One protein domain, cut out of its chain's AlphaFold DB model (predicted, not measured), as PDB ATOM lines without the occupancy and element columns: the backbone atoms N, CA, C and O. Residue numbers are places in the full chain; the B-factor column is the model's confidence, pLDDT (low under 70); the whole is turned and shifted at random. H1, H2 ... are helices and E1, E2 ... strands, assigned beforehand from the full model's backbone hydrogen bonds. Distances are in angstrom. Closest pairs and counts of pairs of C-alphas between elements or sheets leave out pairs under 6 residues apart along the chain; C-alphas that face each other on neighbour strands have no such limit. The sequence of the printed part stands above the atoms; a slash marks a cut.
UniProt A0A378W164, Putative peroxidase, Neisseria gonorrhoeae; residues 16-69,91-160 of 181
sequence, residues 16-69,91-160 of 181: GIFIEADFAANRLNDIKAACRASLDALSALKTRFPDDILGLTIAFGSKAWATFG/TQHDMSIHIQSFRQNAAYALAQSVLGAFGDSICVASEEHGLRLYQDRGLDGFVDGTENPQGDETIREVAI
ATOM      1  N   GLY A  16     184.597 144.371 146.026       97.50
ATOM      2  CA  GLY A  16     183.375 144.537 145.247       97.50
ATOM      3  C   GLY A  16     183.554 144.006 143.826       97.50
ATOM      4  O   GLY A  16     184.630 144.128 143.249       97.50
ATOM      5  N   ILE A  17     182.514 143.414 143.251       98.56
ATOM      6  CA  ILE A  17     182.438 143.092 141.823       98.56
ATOM      7  C   ILE A  17     181.139 143.684 141.292       98.56
ATOM      8  O   ILE A  17     180.065 143.424 141.842       98.56
ATOM      9  N   PHE A  18     181.256 144.474 140.231       98.62
ATOM     10  CA  PHE A  18     180.155 145.154 139.562       98.62
ATOM     11  C   PHE A  18     180.089 144.655 138.126       98.62
ATOM     12  O   PHE A  18     181.079 144.733 137.405       98.62
ATOM     13  N   ILE A  19     178.944 144.115 137.723       98.75
ATOM     14  CA  ILE A  19     178.726 143.604 136.368       98.75
ATOM     15  C   ILE A  19     177.490 144.286 135.802       98.75
ATOM     16  O   ILE A  19     176.433 144.257 136.434       98.75
ATOM     17  N   GLU A  20     177.601 144.853 134.609       98.75
ATOM     18  CA  GLU A  20     176.460 145.356 133.844       98.75
ATOM     19  C   GLU A  20     176.243 144.466 132.625       98.75
ATOM     20  O   GLU A  20     177.196 144.019 131.979       98.75
ATOM     21  N   ALA A  21     174.985 144.162 132.323       98.69
ATOM     22  CA  ALA A  21     174.647 143.269 131.226       98.69
ATOM     23  C   ALA A  21     173.291 143.608 130.606       98.69
ATOM     24  O   ALA A  21     172.422 144.203 131.246       98.69
ATOM     25  N   ASP A  22     173.111 143.158 129.369       98.62
ATOM     26  CA  ASP A  22     171.869 143.293 128.615       98.62
ATOM     27  C   ASP A  22     171.200 141.934 128.409       98.62
ATOM     28  O   ASP A  22     171.872 140.906 128.293       98.62
ATOM     29  N   PHE A  23     169.868 141.896 128.368       98.31
ATOM     30  CA  PHE A  23     169.147 140.640 128.190       98.31
ATOM     31  C   PHE A  23     169.278 140.129 126.755       98.31
ATOM     32  O   PHE A  23     169.037 140.846 125.782       98.31
ATOM     33  N   ALA A  24     169.556 138.835 126.603       97.44
ATOM     34  CA  ALA A  24     169.404 138.179 125.316       97.44
ATOM     35  C   ALA A  24     167.911 138.040 124.954       97.44
ATOM     36  O   ALA A  24     167.034 137.832 125.802       97.44
ATOM     37  N   ALA A  25     167.604 138.142 123.658       94.50
ATOM     38  CA  ALA A  25     166.229 138.150 123.169       94.50
ATOM     39  C   ALA A  25     165.459 136.872 123.554       94.50
ATOM     40  O   ALA A  25     165.937 135.757 123.352       94.50
ATOM     41  N   ASN A  26     164.222 137.037 124.035       94.69
ATOM     42  CA  ASN A  26     163.310 135.949 124.418       94.69
ATOM     43  C   ASN A  26     163.806 135.048 125.570       94.69
ATOM     44  O   ASN A  26     163.355 133.911 125.687       94.69
ATOM     45  N   ARG A  27     164.690 135.544 126.448       97.06
ATOM     46  CA  ARG A  27     165.255 134.776 127.577       97.06
ATOM     47  C   ARG A  27     164.690 135.149 128.952       97.06
ATOM     48  O   ARG A  27     165.243 134.754 129.969       97.06
ATOM     49  N   LEU A  28     163.564 135.868 129.026       96.38
ATOM     50  CA  LEU A  28     163.019 136.392 130.293       96.38
ATOM     51  C   LEU A  28     162.767 135.311 131.365       96.38
ATOM     52  O   LEU A  28     162.964 135.553 132.554       96.38
ATOM     53  N   ASN A  29     162.337 134.111 130.963       97.69
ATOM     54  CA  ASN A  29     162.159 132.997 131.901       97.69
ATOM     55  C   ASN A  29     163.497 132.487 132.454       97.69
ATOM     56  O   ASN A  29     163.570 132.149 133.635       97.69
ATOM     57  N   ASP A  30     164.549 132.501 131.638       98.25
ATOM     58  CA  ASP A  30     165.890 132.105 132.059       98.25
ATOM     59  C   ASP A  30     166.485 133.151 133.001       98.25
ATOM     60  O   ASP A  30     167.012 132.777 134.040       98.25
ATOM     61  N   ILE A  31     166.275 134.449 132.738       98.44
ATOM     62  CA  ILE A  31     166.618 135.535 133.675       98.44
ATOM     63  C   ILE A  31     165.957 135.300 135.037       98.44
ATOM     64  O   ILE A  31     166.611 135.344 136.083       98.44
ATOM     65  N   LYS A  32     164.651 135.001 135.043       98.00
ATOM     66  CA  LYS A  32     163.904 134.709 136.273       98.00
ATOM     67  C   LYS A  32     164.476 133.497 137.006       98.00
ATOM     68  O   LYS A  32     164.552 133.548 138.235       98.00
ATOM     69  N   ALA A  33     164.839 132.432 136.295       98.44
ATOM     70  CA  ALA A  33     165.426 131.231 136.881       98.44
ATOM     71  C   ALA A  33     166.840 131.496 137.427       98.44
ATOM     72  O   ALA A  33     167.135 131.132 138.566       98.44
ATOM     73  N   ALA A  34     167.671 132.210 136.668       98.69
ATOM     74  CA  ALA A  34     169.032 132.585 137.028       98.69
ATOM     75  C   ALA A  34     169.085 133.449 138.292       98.69
ATOM     76  O   ALA A  34     169.940 133.227 139.148       98.69
ATOM     77  N   CYS A  35     168.124 134.359 138.485       98.56
ATOM     78  CA  CYS A  35     168.007 135.120 139.731       98.56
ATOM     79  C   CYS A  35     167.817 134.204 140.953       98.56
ATOM     80  O   CYS A  35     168.431 134.437 141.990       98.56
ATOM     81  N   ARG A  36     167.007 133.138 140.842       98.44
ATOM     82  CA  ARG A  36     166.806 132.180 141.948       98.44
ATOM     83  C   ARG A  36     168.060 131.340 142.173       98.44
ATOM     84  O   ARG A  36     168.538 131.268 143.298       98.44
ATOM     85  N   ALA A  37     168.643 130.808 141.099       98.69
ATOM     86  CA  ALA A  37     169.889 130.046 141.173       98.69
ATOM     87  C   ALA A  37     171.052 130.867 141.767       98.69
ATOM     88  O   ALA A  37     171.895 130.332 142.484       98.69
ATOM     89  N   SER A  38     171.076 132.181 141.531       98.75
ATOM     90  CA  SER A  38     172.062 133.094 142.119       98.75
ATOM     91  C   SER A  38     171.906 133.227 143.640       98.75
ATOM     92  O   SER A  38     172.904 133.293 144.358       98.75
ATOM     93  N   LEU A  39     170.671 133.212 144.155       98.31
ATOM     94  CA  LEU A  39     170.403 133.198 145.599       98.31
ATOM     95  C   LEU A  39     170.802 131.863 146.246       98.31
ATOM     96  O   LEU A  39     171.326 131.852 147.366       98.31
ATOM     97  N   ASP A  40     170.618 130.750 145.534       98.44
ATOM     98  CA  ASP A  40     171.087 129.435 145.981       98.44
ATOM     99  C   ASP A  40     172.623 129.395 146.047       98.44
ATOM    100  O   ASP A  40     173.198 128.963 147.051       98.44
ATOM    101  N   ALA A  41     173.300 129.924 145.021       98.56
ATOM    102  CA  ALA A  41     174.757 130.036 144.981       98.56
ATOM    103  C   ALA A  41     175.306 130.914 146.117       98.56
ATOM    104  O   ALA A  41     176.255 130.520 146.802       98.56
ATOM    105  N   LEU A  42     174.674 132.066 146.369       98.50
ATOM    106  CA  LEU A  42     174.989 132.922 147.511       98.50
ATOM    107  C   LEU A  42     174.869 132.150 148.829       98.50
ATOM    108  O   LEU A  42     175.776 132.202 149.657       98.50
ATOM    109  N   SER A  43     173.771 131.420 149.028       98.19
ATOM    110  CA  SER A  43     173.518 130.673 150.267       98.19
ATOM    111  C   SER A  43     174.552 129.565 150.494       98.19
ATOM    112  O   SER A  43     175.068 129.396 151.606       98.19
ATOM    113  N   ALA A  44     174.923 128.847 149.432       98.12
ATOM    114  CA  ALA A  44     175.969 127.830 149.484       98.12
ATOM    115  C   ALA A  44     177.337 128.433 149.846       98.12
ATOM    116  O   ALA A  44     178.057 127.890 150.688       98.12
ATOM    117  N   LEU A  45     177.691 129.580 149.258       97.88
ATOM    118  CA  LEU A  45     178.963 130.244 149.540       97.88
ATOM    119  C   LEU A  45     178.997 130.892 150.924       97.88
ATOM    120  O   LEU A  45     180.018 130.771 151.596       97.88
ATOM    121  N   LYS A  46     177.891 131.462 151.413       97.38
ATOM    122  CA  LYS A  46     177.774 131.914 152.811       97.38
ATOM    123  C   LYS A  46     178.012 130.779 153.805       97.38
ATOM    124  O   LYS A  46     178.676 130.976 154.812       97.38
ATOM    125  N   THR A  47     177.545 129.569 153.496       97.19
ATOM    126  CA  THR A  47     177.814 128.386 154.333       97.19
ATOM    127  C   THR A  47     179.302 128.016 154.340       97.19
ATOM    128  O   THR A  47     179.831 127.558 155.351       97.19
ATOM    129  N   ARG A  48     179.999 128.220 153.217       95.88
ATOM    130  CA  ARG A  48     181.437 127.948 153.083       95.88
ATOM    131  C   ARG A  48     182.318 129.045 153.687       95.88
ATOM    132  O   ARG A  48     183.430 128.753 154.119       95.88
ATOM    133  N   PHE A  49     181.822 130.278 153.715       94.25
ATOM    134  CA  PHE A  49     182.494 131.457 154.250       94.25
ATOM    135  C   PHE A  49     181.613 132.136 155.317       94.25
ATOM    136  O   PHE A  49     181.155 133.257 155.102       94.25
ATOM    137  N   PRO A  50     181.359 131.473 156.462       94.19
ATOM    138  CA  PRO A  50     180.389 131.944 157.457       94.19
ATOM    139  C   PRO A  50     180.787 133.264 158.129       94.19
ATOM    140  O   PRO A  50     179.918 134.017 158.548       94.19
ATOM    141  N   ASP A  51     182.089 133.555 158.196       93.81
ATOM    142  CA  ASP A  51     182.622 134.797 158.773       93.81
ATOM    143  C   ASP A  51     182.765 135.923 157.731       93.81
ATOM    144  O   ASP A  51     183.456 136.909 157.973       93.81
ATOM    145  N   ASP A  52     182.244 135.739 156.517       94.94
ATOM    146  CA  ASP A  52     182.257 136.761 155.468       94.94
ATOM    147  C   ASP A  52     180.945 137.543 155.431       94.94
ATOM    148  O   ASP A  52     179.873 136.998 155.686       94.94
ATOM    149  N   ILE A  53     181.018 138.794 154.992       95.75
ATOM    150  CA  ILE A  53     179.837 139.625 154.725       95.75
ATOM    151  C   ILE A  53     179.328 139.455 153.287       95.75
ATOM    152  O   ILE A  53     178.672 140.345 152.751       95.75
ATOM    153  N   LEU A  54     179.660 138.323 152.652       97.88
ATOM    154  CA  LEU A  54     179.368 138.034 151.251       97.88
ATOM    155  C   LEU A  54     177.909 138.373 150.922       97.88
ATOM    156  O   LEU A  54     176.980 137.776 151.466       97.88
ATOM    157  N   GLY A  55     177.713 139.319 150.018       98.19
ATOM    158  CA  GLY A  55     176.413 139.832 149.626       98.19
ATOM    159  C   GLY A  55     176.246 139.819 148.114       98.19
ATOM    160  O   GLY A  55     177.216 139.897 147.365       98.19
ATOM    161  N   LEU A  56     174.990 139.755 147.687       98.69
ATOM    162  CA  LEU A  56     174.560 139.896 146.299       98.69
ATOM    163  C   LEU A  56     173.377 140.861 146.225       98.69
ATOM    164  O   LEU A  56     172.447 140.745 147.034       98.69
ATOM    165  N   THR A  57     173.412 141.741 145.229       98.69
ATOM    166  CA  THR A  57     172.283 142.529 144.737       98.69
ATOM    167  C   THR A  57     172.193 142.349 143.226       98.69
ATOM    168  O   THR A  57     173.176 142.547 142.517       98.69
ATOM    169  N   ILE A  58     171.009 141.995 142.734       98.75
ATOM    170  CA  ILE A  58     170.655 142.027 141.313       98.75
ATOM    171  C   ILE A  58     169.626 143.143 141.135       98.75
ATOM    172  O   ILE A  58     168.575 143.129 141.780       98.75
ATOM    173  N   ALA A  59     169.946 144.113 140.286       98.44
ATOM    174  CA  ALA A  59     169.107 145.254 139.949       98.44
ATOM    175  C   ALA A  59     168.785 145.254 138.449       98.44
ATOM    176  O   ALA A  59     169.518 144.679 137.644       98.44
ATOM    177  N   PHE A  60     167.690 145.915 138.076       98.38
ATOM    178  CA  PHE A  60     167.198 145.954 136.701       98.38
ATOM    179  C   PHE A  60     167.011 147.393 136.235       98.38
ATOM    180  O   PHE A  60     166.521 148.237 136.982       98.38
ATOM    181  N   GLY A  61     167.375 147.665 134.985       97.62
ATOM    182  CA  GLY A  61     167.107 148.936 134.331       97.62
ATOM    183  C   GLY A  61     165.608 149.156 134.122       97.62
ATOM    184  O   GLY A  61     164.828 148.209 134.031       97.62
ATOM    185  N   SER A  62     165.194 150.417 133.984       95.38
ATOM    186  CA  SER A  62     163.777 150.812 133.871       95.38
ATOM    187  C   SER A  62     163.000 150.042 132.787       95.38
ATOM    188  O   SER A  62     161.900 149.548 133.037       95.38
ATOM    189  N   LYS A  63     163.586 149.866 131.591       95.00
ATOM    190  CA  LYS A  63     162.943 149.118 130.493       95.00
ATOM    191  C   LYS A  63     162.856 147.620 130.783       95.00
ATOM    192  O   LYS A  63     161.802 147.031 130.560       95.00
ATOM    193  N   ALA A  64     163.934 147.024 131.287       96.50
ATOM    194  CA  ALA A  64     163.977 145.616 131.660       96.50
ATOM    195  C   ALA A  64     162.967 145.303 132.769       96.50
ATOM    196  O   ALA A  64     162.204 144.344 132.652       96.50
ATOM    197  N   TRP A  65     162.887 146.165 133.787       96.75
ATOM    198  CA  TRP A  65     161.927 146.049 134.880       96.75
ATOM    199  C   TRP A  65     160.481 145.975 134.375       96.75
ATOM    200  O   TRP A  65     159.735 145.065 134.740       96.75
ATOM    201  N   ALA A  66     160.113 146.860 133.441       94.88
ATOM    202  CA  ALA A  66     158.778 146.880 132.846       94.88
ATOM    203  C   ALA A  66     158.398 145.555 132.153       94.88
ATOM    204  O   ALA A  66     157.219 145.200 132.110       94.88
ATOM    205  N   THR A  67     159.369 144.782 131.647       95.44
ATOM    206  CA  THR A  67     159.096 143.486 130.997       95.44
ATOM    207  C   THR A  67     158.631 142.399 131.966       95.44
ATOM    208  O   THR A  67     157.989 141.436 131.541       95.44
ATOM    209  N   PHE A  68     158.909 142.538 133.268       94.31
ATOM    210  CA  PHE A  68     158.456 141.574 134.268       94.31
ATOM    211  C   PHE A  68     156.959 141.696 134.581       94.31
ATOM    212  O   PHE A  68     156.381 140.729 135.078       94.31
ATOM    213  N   GLY A  69     156.325 142.823 134.232       92.19
ATOM    214  CA  GLY A  69     154.876 143.014 134.347       92.19
ATOM    215  C   GLY A  69     154.377 143.372 135.750       92.19
ATOM    216  O   GLY A  69     153.191 143.201 136.023       92.19
ATOM    217  N   THR A  91     174.646 155.480 130.021       95.31
ATOM    218  CA  THR A  91     174.996 154.142 129.508       95.31
ATOM    219  C   THR A  91     174.112 153.075 130.146       95.31
ATOM    220  O   THR A  91     174.584 152.125 130.757       95.31
ATOM    221  N   GLN A  92     172.795 153.272 130.073       96.62
ATOM    222  CA  GLN A  92     171.828 152.383 130.713       96.62
ATOM    223  C   GLN A  92     171.871 150.953 130.143       96.62
ATOM    224  O   GLN A  92     171.590 150.763 128.959       96.62
ATOM    225  N   HIS A  93     172.073 149.975 131.028       98.12
ATOM    226  CA  HIS A  93     171.931 148.539 130.756       98.12
ATOM    227  C   HIS A  93     170.638 147.947 131.338       98.12
ATOM    228  O   HIS A  93     169.972 148.574 132.178       98.12
ATOM    229  N   ASP A  94     170.273 146.741 130.892       98.38
ATOM    230  CA  ASP A  94     169.079 146.032 131.377       98.38
ATOM    231  C   ASP A  94     169.229 145.511 132.809       98.38
ATOM    232  O   ASP A  94     168.237 145.418 133.537       98.38
ATOM    233  N   MET A  95     170.446 145.178 133.237       98.31
ATOM    234  CA  MET A  95     170.703 144.690 134.587       98.31
ATOM    235  C   MET A  95     172.070 145.093 135.129       98.31
ATOM    236  O   MET A  95     173.029 145.293 134.386       98.31
ATOM    237  N   SER A  96     172.144 145.140 136.457       98.50
ATOM    238  CA  SER A  96     173.378 145.300 137.215       98.50
ATOM    239  C   SER A  96     173.451 144.241 138.309       98.50
ATOM    240  O   SER A  96     172.456 143.939 138.974       98.50
ATOM    241  N   ILE A  97     174.631 143.661 138.491       98.81
ATOM    242  CA  ILE A  97     174.945 142.714 139.553       98.81
ATOM    243  C   ILE A  97     176.032 143.347 140.410       98.81
ATOM    244  O   ILE A  97     177.117 143.648 139.918       98.81
ATOM    245  N   HIS A  98     175.745 143.509 141.696       98.75
ATOM    246  CA  HIS A  98     176.708 143.952 142.691       98.75
ATOM    247  C   HIS A  98     176.953 142.824 143.689       98.75
ATOM    248  O   HIS A  98     176.033 142.343 144.355       98.75
ATOM    249  N   ILE A  99     178.209 142.405 143.788       98.69
ATOM    250  CA  ILE A  99     178.691 141.468 144.794       98.69
ATOM    251  C   ILE A  99     179.651 142.218 145.697       98.69
ATOM    252  O   ILE A  99     180.596 142.825 145.205       98.69
ATOM    253  N   GLN A 100     179.457 142.115 147.007       97.62
ATOM    254  CA  GLN A 100     180.415 142.633 147.980       97.62
ATOM    255  C   GLN A 100     180.831 141.558 148.972       97.62
ATOM    256  O   GLN A 100     180.087 140.615 149.235       97.62
ATOM    257  N   SER A 101     182.045 141.671 149.500       97.94
ATOM    258  CA  SER A 101     182.578 140.729 150.484       97.94
ATOM    259  C   SER A 101     183.750 141.325 151.261       97.94
ATOM    260  O   SER A 101     184.325 142.351 150.890       97.94
ATOM    261  N   PHE A 102     184.158 140.637 152.322       96.62
ATOM    262  CA  PHE A 102     185.435 140.887 152.977       96.62
ATOM    263  C   PHE A 102     186.601 140.214 152.234       96.62
ATOM    264  O   PHE A 102     187.732 140.693 152.285       96.62
ATOM    265  N   ARG A 103     186.359 139.099 151.530       95.06
ATOM    266  CA  ARG A 103     187.403 138.339 150.828       95.06
ATOM    267  C   ARG A 103     187.199 138.346 149.312       95.06
ATOM    268  O   ARG A 103     186.253 137.747 148.809       95.06
ATOM    269  N   GLN A 104     188.176 138.876 148.569       95.38
ATOM    270  CA  GLN A 104     188.154 138.911 147.094       95.38
ATOM    271  C   GLN A 104     187.853 137.545 146.456       95.38
ATOM    272  O   GLN A 104     187.106 137.452 145.487       95.38
ATOM    273  N   ASN A 105     188.415 136.461 146.999       95.81
ATOM    274  CA  ASN A 105     188.190 135.116 146.466       95.81
ATOM    275  C   ASN A 105     186.745 134.620 146.665       95.81
ATOM    276  O   ASN A 105     186.260 133.854 145.834       95.81
ATOM    277  N   ALA A 106     186.052 135.057 147.722       97.25
ATOM    278  CA  ALA A 106     184.646 134.744 147.954       97.25
ATOM    279  C   ALA A 106     183.750 135.511 146.973       97.25
ATOM    280  O   ALA A 106     182.887 134.894 146.346       97.25
ATOM    281  N   ALA A 107     184.006 136.812 146.769       98.06
ATOM    282  CA  ALA A 107     183.325 137.594 145.735       98.06
ATOM    283  C   ALA A 107     183.513 136.977 144.343       98.06
ATOM    284  O   ALA A 107     182.535 136.754 143.634       98.06
ATOM    285  N   TYR A 108     184.749 136.623 143.981       98.06
ATOM    286  CA  TYR A 108     185.049 136.012 142.687       98.06
ATOM    287  C   TYR A 108     184.333 134.667 142.491       98.06
ATOM    288  O   TYR A 108     183.716 134.436 141.453       98.06
ATOM    289  N   ALA A 109     184.349 133.790 143.501       98.38
ATOM    290  CA  ALA A 109     183.640 132.510 143.435       98.38
ATOM    291  C   ALA A 109     182.121 132.691 143.252       98.38
ATOM    292  O   ALA A 109     181.482 131.918 142.528       98.38
ATOM    293  N   LEU A 110     181.541 133.717 143.884       98.75
ATOM    294  CA  LEU A 110     180.134 134.053 143.698       98.75
ATOM    295  C   LEU A 110     179.875 134.602 142.293       98.75
ATOM    296  O   LEU A 110     178.946 134.130 141.647       98.75
ATOM    297  N   ALA A 111     180.714 135.508 141.789       98.69
ATOM    298  CA  ALA A 111     180.581 136.064 140.442       98.69
ATOM    299  C   ALA A 111     180.597 134.964 139.372       98.69
ATOM    300  O   ALA A 111     179.719 134.930 138.516       98.69
ATOM    301  N   GLN A 112     181.509 133.990 139.484       98.69
ATOM    302  CA  GLN A 112     181.535 132.826 138.593       98.69
ATOM    303  C   GLN A 112     180.237 132.012 138.648       98.69
ATOM    304  O   GLN A 112     179.722 131.590 137.614       98.69
ATOM    305  N   SER A 113     179.697 131.791 139.850       98.69
ATOM    306  CA  SER A 113     178.460 131.025 140.035       98.69
ATOM    307  C   SER A 113     177.245 131.769 139.475       98.69
ATOM    308  O   SER A 113     176.389 131.161 138.837       98.69
ATOM    309  N   VAL A 114     177.193 133.087 139.674       98.75
ATOM    310  CA  VAL A 114     176.127 133.964 139.178       98.75
ATOM    311  C   VAL A 114     176.176 134.063 137.653       98.75
ATOM    312  O   VAL A 114     175.181 133.775 136.996       98.75
ATOM    313  N   LEU A 115     177.333 134.376 137.064       98.69
ATOM    314  CA  LEU A 115     177.501 134.405 135.607       98.69
ATOM    315  C   LEU A 115     177.221 133.036 134.979       98.69
ATOM    316  O   LEU A 115     176.596 132.965 133.926       98.69
ATOM    317  N   GLY A 116     177.610 131.943 135.642       98.62
ATOM    318  CA  GLY A 116     177.258 130.590 135.219       98.62
ATOM    319  C   GLY A 116     175.750 130.316 135.246       98.62
ATOM    320  O   GLY A 116     175.247 129.625 134.363       98.62
ATOM    321  N   ALA A 117     175.022 130.873 136.219       98.62
ATOM    322  CA  ALA A 117     173.569 130.749 136.313       98.62
ATOM    323  C   ALA A 117     172.838 131.533 135.213       98.62
ATOM    324  O   ALA A 117     171.854 131.039 134.667       98.62
ATOM    325  N   PHE A 118     173.315 132.736 134.880       98.62
ATOM    326  CA  PHE A 118     172.759 133.521 133.778       98.62
ATOM    327  C   PHE A 118     173.171 132.971 132.405       98.62
ATOM    328  O   PHE A 118     172.362 132.983 131.478       98.62
ATOM    329  N   GLY A 119     174.387 132.446 132.261       98.19
ATOM    330  CA  GLY A 119     174.865 131.837 131.022       98.19
ATOM    331  C   GLY A 119     174.669 132.750 129.808       98.19
ATOM    332  O   GLY A 119     175.016 133.926 129.831       98.19
ATOM    333  N   ASP A 120     174.075 132.207 128.749       97.94
ATOM    334  CA  ASP A 120     173.788 132.906 127.492       97.94
ATOM    335  C   ASP A 120     172.447 133.672 127.496       97.94
ATOM    336  O   ASP A 120     171.995 134.142 126.450       97.94
ATOM    337  N   SER A 121     171.783 133.790 128.655       98.50
ATOM    338  CA  SER A 121     170.581 134.624 128.794       98.50
ATOM    339  C   SER A 121     170.895 136.119 128.887       98.50
ATOM    340  O   SER A 121     169.988 136.935 128.713       98.50
ATOM    341  N   ILE A 122     172.162 136.475 129.109       98.62
ATOM    342  CA  ILE A 122     172.647 137.853 129.199       98.62
ATOM    343  C   ILE A 122     173.893 138.047 128.332       98.62
ATOM    344  O   ILE A 122     174.657 137.112 128.093       98.62
ATOM    345  N   CYS A 123     174.122 139.284 127.909       98.44
ATOM    346  CA  CYS A 123     175.352 139.742 127.283       98.44
ATOM    347  C   CYS A 123     176.050 140.699 128.251       98.44
ATOM    348  O   CYS A 123     175.551 141.797 128.483       98.44
ATOM    349  N   VAL A 124     177.183 140.287 128.823       98.56
ATOM    350  CA  VAL A 124     177.965 141.141 129.731       98.56
ATOM    351  C   VAL A 124     178.561 142.313 128.951       98.56
ATOM    352  O   VAL A 124     179.249 142.103 127.951       98.56
ATOM    353  N   ALA A 125     178.286 143.529 129.415       98.25
ATOM    354  CA  ALA A 125     178.797 144.770 128.847       98.25
ATOM    355  C   ALA A 125     180.059 145.248 129.577       98.25
ATOM    356  O   ALA A 125     181.029 145.646 128.930       98.25
ATOM    357  N   SER A 126     180.064 145.164 130.908       98.12
ATOM    358  CA  SER A 126     181.190 145.549 131.763       98.12
ATOM    359  C   SER A 126     181.305 144.608 132.966       98.12
ATOM    360  O   SER A 126     180.310 144.067 133.452       98.12
ATOM    361  N   GLU A 127     182.533 144.403 133.439       98.25
ATOM    362  CA  GLU A 127     182.831 143.752 134.715       98.25
ATOM    363  C   GLU A 127     184.003 144.492 135.362       98.25
ATOM    364  O   GLU A 127     185.105 144.508 134.818       98.25
ATOM    365  N   GLU A 128     183.759 145.093 136.523       97.88
ATOM    366  CA  GLU A 128     184.730 145.910 137.250       97.88
ATOM    367  C   GLU A 128     184.918 145.383 138.671       97.88
ATOM    368  O   GLU A 128     183.966 144.987 139.352       97.88
ATOM    369  N   HIS A 129     186.172 145.343 139.122       97.69
ATOM    370  CA  HIS A 129     186.549 144.774 140.417       97.69
ATOM    371  C   HIS A 129     187.016 145.896 141.340       97.69
ATOM    372  O   HIS A 129     188.106 146.445 141.182       97.69
ATOM    373  N   GLY A 130     186.182 146.225 142.322       95.12
ATOM    374  CA  GLY A 130     186.479 147.196 143.361       95.12
ATOM    375  C   GLY A 130     187.290 146.582 144.497       95.12
ATOM    376  O   GLY A 130     187.065 145.444 144.910       95.12
ATOM    377  N   LEU A 131     188.208 147.372 145.044       94.31
ATOM    378  CA  LEU A 131     188.960 147.033 146.244       94.31
ATOM    379  C   LEU A 131     189.013 148.245 147.169       94.31
ATOM    380  O   LEU A 131     189.167 149.379 146.716       94.31
ATOM    381  N   ARG A 132     188.901 148.005 148.472       94.69
ATOM    382  CA  ARG A 132     189.050 149.060 149.474       94.69
ATOM    383  C   ARG A 132     190.527 149.393 149.650       94.69
ATOM    384  O   ARG A 132     191.349 148.505 149.884       94.69
ATOM    385  N   LEU A 133     190.875 150.670 149.525       93.44
ATOM    386  CA  LEU A 133     192.244 151.131 149.740       93.44
ATOM    387  C   LEU A 133     192.524 151.367 151.226       93.44
ATOM    388  O   LEU A 133     191.631 151.403 152.073       93.44
ATOM    389  N   TYR A 134     193.809 151.530 151.541       91.69
ATOM    390  CA  TYR A 134     194.276 151.810 152.894       91.69
ATOM    391  C   TYR A 134     193.573 153.043 153.490       91.69
ATOM    392  O   TYR A 134     193.544 154.100 152.862       91.69
ATOM    393  N   GLN A 135     193.070 152.907 154.725       92.31
ATOM    394  CA  GLN A 135     192.323 153.948 155.453       92.31
ATOM    395  C   GLN A 135     191.064 154.451 154.730       92.31
ATOM    396  O   GLN A 135     190.739 155.631 154.845       92.31
ATOM    397  N   ASP A 136     190.388 153.580 153.976       92.19
ATOM    398  CA  ASP A 136     189.110 153.908 153.329       92.19
ATOM    399  C   ASP A 136     189.226 155.096 152.367       92.19
ATOM    400  O   ASP A 136     188.348 155.952 152.276       92.19
ATOM    401  N   ARG A 137     190.369 155.191 151.679       93.38
ATOM    402  CA  ARG A 137     190.654 156.297 150.765       93.38
ATOM    403  C   ARG A 137     190.226 155.992 149.336       93.38
ATOM    404  O   ARG A 137     190.314 154.853 148.887       93.38
ATOM    405  N   GLY A 138     189.835 157.029 148.609       91.31
ATOM    406  CA  GLY A 138     189.757 157.014 147.156       91.31
ATOM    407  C   GLY A 138     191.146 157.049 146.510       91.31
ATOM    408  O   GLY A 138     192.171 157.246 147.171       91.31
ATOM    409  N   LEU A 139     191.185 156.878 145.186       89.31
ATOM    410  CA  LEU A 139     192.422 157.002 144.398       89.31
ATOM    411  C   LEU A 139     192.988 158.432 144.400       89.31
ATOM    412  O   LEU A 139     194.181 158.627 144.180       89.31
ATOM    413  N   ASP A 140     192.147 159.419 144.693       90.50
ATOM    414  CA  ASP A 140     192.516 160.819 144.912       90.50
ATOM    415  C   ASP A 140     193.213 161.063 146.266       90.50
ATOM    416  O   ASP A 140     193.752 162.144 146.513       90.50
ATOM    417  N   GLY A 141     193.230 160.054 147.142       90.50
ATOM    418  CA  GLY A 141     193.837 160.100 148.463       90.50
ATOM    419  C   GLY A 141     192.940 160.675 149.561       90.50
ATOM    420  O   GLY A 141     193.402 160.758 150.703       90.50
ATOM    421  N   PHE A 142     191.687 161.044 149.286       92.94
ATOM    422  CA  PHE A 142     190.735 161.492 150.310       92.94
ATOM    423  C   PHE A 142     189.999 160.307 150.935       92.94
ATOM    424  O   PHE A 142     189.835 159.278 150.297       92.94
ATOM    425  N   VAL A 143     189.597 160.431 152.205       92.81
ATOM    426  CA  VAL A 143     188.768 159.408 152.866       92.81
ATOM    427  C   VAL A 143     187.361 159.494 152.287       92.81
ATOM    428  O   VAL A 143     186.767 160.573 152.313       92.81
ATOM    429  N   ASP A 144     186.838 158.374 151.806       90.06
ATOM    430  CA  ASP A 144     185.500 158.276 151.231       90.06
ATOM    431  C   ASP A 144     184.551 157.530 152.184       90.06
ATOM    432  O   ASP A 144     184.940 156.588 152.872       90.06
ATOM    433  N   GLY A 145     183.300 157.986 152.260       89.25
ATOM    434  CA  GLY A 145     182.265 157.397 153.120       89.25
ATOM    435  C   GLY A 145     182.174 157.928 154.559       89.25
ATOM    436  O   GLY A 145     181.408 157.380 155.345       89.25
ATOM    437  N   THR A 146     182.883 159.010 154.913       91.81
ATOM    438  CA  THR A 146     182.841 159.602 156.277       91.81
ATOM    439  C   THR A 146     181.420 159.997 156.715       91.81
ATOM    440  O   THR A 146     181.053 159.795 157.868       91.81
ATOM    441  N   GLU A 147     180.617 160.538 155.793       94.50
ATOM    442  CA  GLU A 147     179.240 161.001 156.048       94.50
ATOM    443  C   GLU A 147     178.176 159.956 155.664       94.50
ATOM    444  O   GLU A 147     176.981 160.256 155.659       94.50
ATOM    445  N   ASN A 148     178.581 158.728 155.317       94.00
ATOM    446  CA  ASN A 148     177.615 157.679 155.002       94.00
ATOM    447  C   ASN A 148     176.810 157.299 156.256       94.00
ATOM    448  O   ASN A 148     177.373 157.288 157.356       94.00
ATOM    449  N   PRO A 149     175.520 156.933 156.109       93.56
ATOM    450  CA  PRO A 149     174.723 156.400 157.208       93.56
ATOM    451  C   PRO A 149     175.445 155.242 157.901       93.56
ATOM    452  O   PRO A 149     175.940 154.335 157.238       93.56
ATOM    453  N   GLN A 150     175.499 155.276 159.232       92.50
ATOM    454  CA  GLN A 150     176.206 154.275 160.030       92.50
ATOM    455  C   GLN A 150     175.223 153.371 160.772       92.50
ATOM    456  O   GLN A 150     174.261 153.842 161.390       92.50
ATOM    457  N   GLY A 151     175.525 152.074 160.764       93.81
ATOM    458  CA  GLY A 151     174.741 151.041 161.432       93.81
ATOM    459  C   GLY A 151     173.518 150.594 160.634       93.81
ATOM    460  O   GLY A 151     172.858 151.387 159.964       93.81
ATOM    461  N   ASP A 152     173.210 149.302 160.749       94.00
ATOM    462  CA  ASP A 152     172.213 148.615 159.927       94.00
ATOM    463  C   ASP A 152     170.843 149.303 159.918       94.00
ATOM    464  O   ASP A 152     170.219 149.379 158.864       94.00
ATOM    465  N   GLU A 153     170.377 149.826 161.057       94.31
ATOM    466  CA  GLU A 153     169.064 150.479 161.140       94.31
ATOM    467  C   GLU A 153     169.034 151.799 160.363       94.31
ATOM    468  O   GLU A 153     168.162 151.993 159.522       94.31
ATOM    469  N   THR A 154     170.027 152.671 160.557       95.31
ATOM    470  CA  THR A 154     170.117 153.949 159.835       95.31
ATOM    471  C   THR A 154     170.274 153.722 158.331       95.31
ATOM    472  O   THR A 154     169.640 154.393 157.520       95.31
ATOM    473  N   ILE A 155     171.112 152.755 157.939       95.56
ATOM    474  CA  ILE A 155     171.293 152.387 156.530       95.56
ATOM    475  C   ILE A 155     169.967 151.883 155.957       95.56
ATOM    476  O   ILE A 155     169.584 152.264 154.852       95.56
ATOM    477  N   ARG A 156     169.234 151.065 156.717       95.94
ATOM    478  CA  ARG A 156     167.929 150.549 156.310       95.94
ATOM    479  C   ARG A 156     166.901 151.660 156.125       95.94
ATOM    480  O   ARG A 156     166.203 151.640 155.119       95.94
ATOM    481  N   GLU A 157     166.832 152.617 157.044       96.25
ATOM    482  CA  GLU A 157     165.931 153.773 156.952       96.25
ATOM    483  C   GLU A 157     166.184 154.617 155.693       96.25
ATOM    484  O   GLU A 157     165.238 155.138 155.106       96.25
ATOM    485  N   VAL A 158     167.445 154.740 155.264       96.88
ATOM    486  CA  VAL A 158     167.827 155.546 154.092       96.88
ATOM    487  C   VAL A 158     167.689 154.773 152.779       96.88
ATOM    488  O   VAL A 158     167.232 155.329 151.782       96.88
ATOM    489  N   ALA A 159     168.119 153.510 152.748       97.06
ATOM    490  CA  ALA A 159     168.297 152.765 151.503       97.06
ATOM    491  C   ALA A 159     167.108 151.868 151.132       97.06
ATOM    492  O   ALA A 159     166.984 151.496 149.964       97.06
ATOM    493  N   ILE A 160     166.270 151.472 152.095       97.69
ATOM    494  CA  ILE A 160     165.231 150.459 151.882       97.69
ATOM    495  C   ILE A 160     163.852 151.098 151.800       97.69
ATOM    496  O   ILE A 160     163.434 151.847 152.679       97.69
TER     497      ILE A 160
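Overview. This is residues 16 to 69 and 91 to 160 of the 181 residues of the protein "Putative peroxidase" of Neisseria gonorrhoeae (UniProt A0A378W164). A twisted four-stranded sheet has two long helices, H1 and H3, side by side over one face; a long link leads away from it to the short helix H4, whose residues 152 to 156 stick out. The printed part has 124 residues with four named helices and four named strands, in the order E1 H1 E2 H2 E3 H3 E4 H4. The sheet runs E2, E3, E1, E4, all antiparallel; the class is mixed. The whole is compact, radius of gyration of the C-alphas 15.9 A, spanning 46 by 33 by 29 A.

Arrangement. E1, residues 16 to 23, has two antiparallel neighbours: E3, residues 95 to 101, and E4, residues 122 to 131. E2, residues 55 to 60, is E3's other antiparallel neighbour. Within hydrogen-bond range are N 17 and O 99, 2.8 A, N 18 and O 128, 2.9 A, and N 57 and O 98, 2.8 A. H1, residues 28 to 48, and H3, residues 104 to 121, run along the strands on the same face, making two layers, helices over a sheet; their heights over the sheet are 9.3 A and 8.6 A. They touch, closest C-alphas Ala 34 and Ala 117, 4.9 A, opposite ways at a shallow tilt of 21 degrees. E1, H1, E2 and E3, H3, E4 are split strand-helix-strand units, same-way strands with another between them, with right-handed crossovers. H2, residues 62 to 67, only grazes the sheet; H4, residues 152 to 159, is not on it. Every O i to N i+4 pair is within hydrogen-bond range in H2 and H4, 16 of 17 in H1 and 12 of 14 in H3.

Along the chain. E1 begins at C-alpha 16 (183.375, 144.537, 145.247); H4 ends at C-alpha 159 (168.297, 152.765, 151.503). From first to last C-alpha H1 measures 30.5 A, H3 25.7 A and E4 25.3 A; E4 bends by 63 degrees at residue 125.

Size, cuts and confidence. Residues 70 to 90 are not printed; C-alphas 69 and 91 are 23.5 A apart. The link E4 to H4 is long. No printed residue is under 70 in pLDDT.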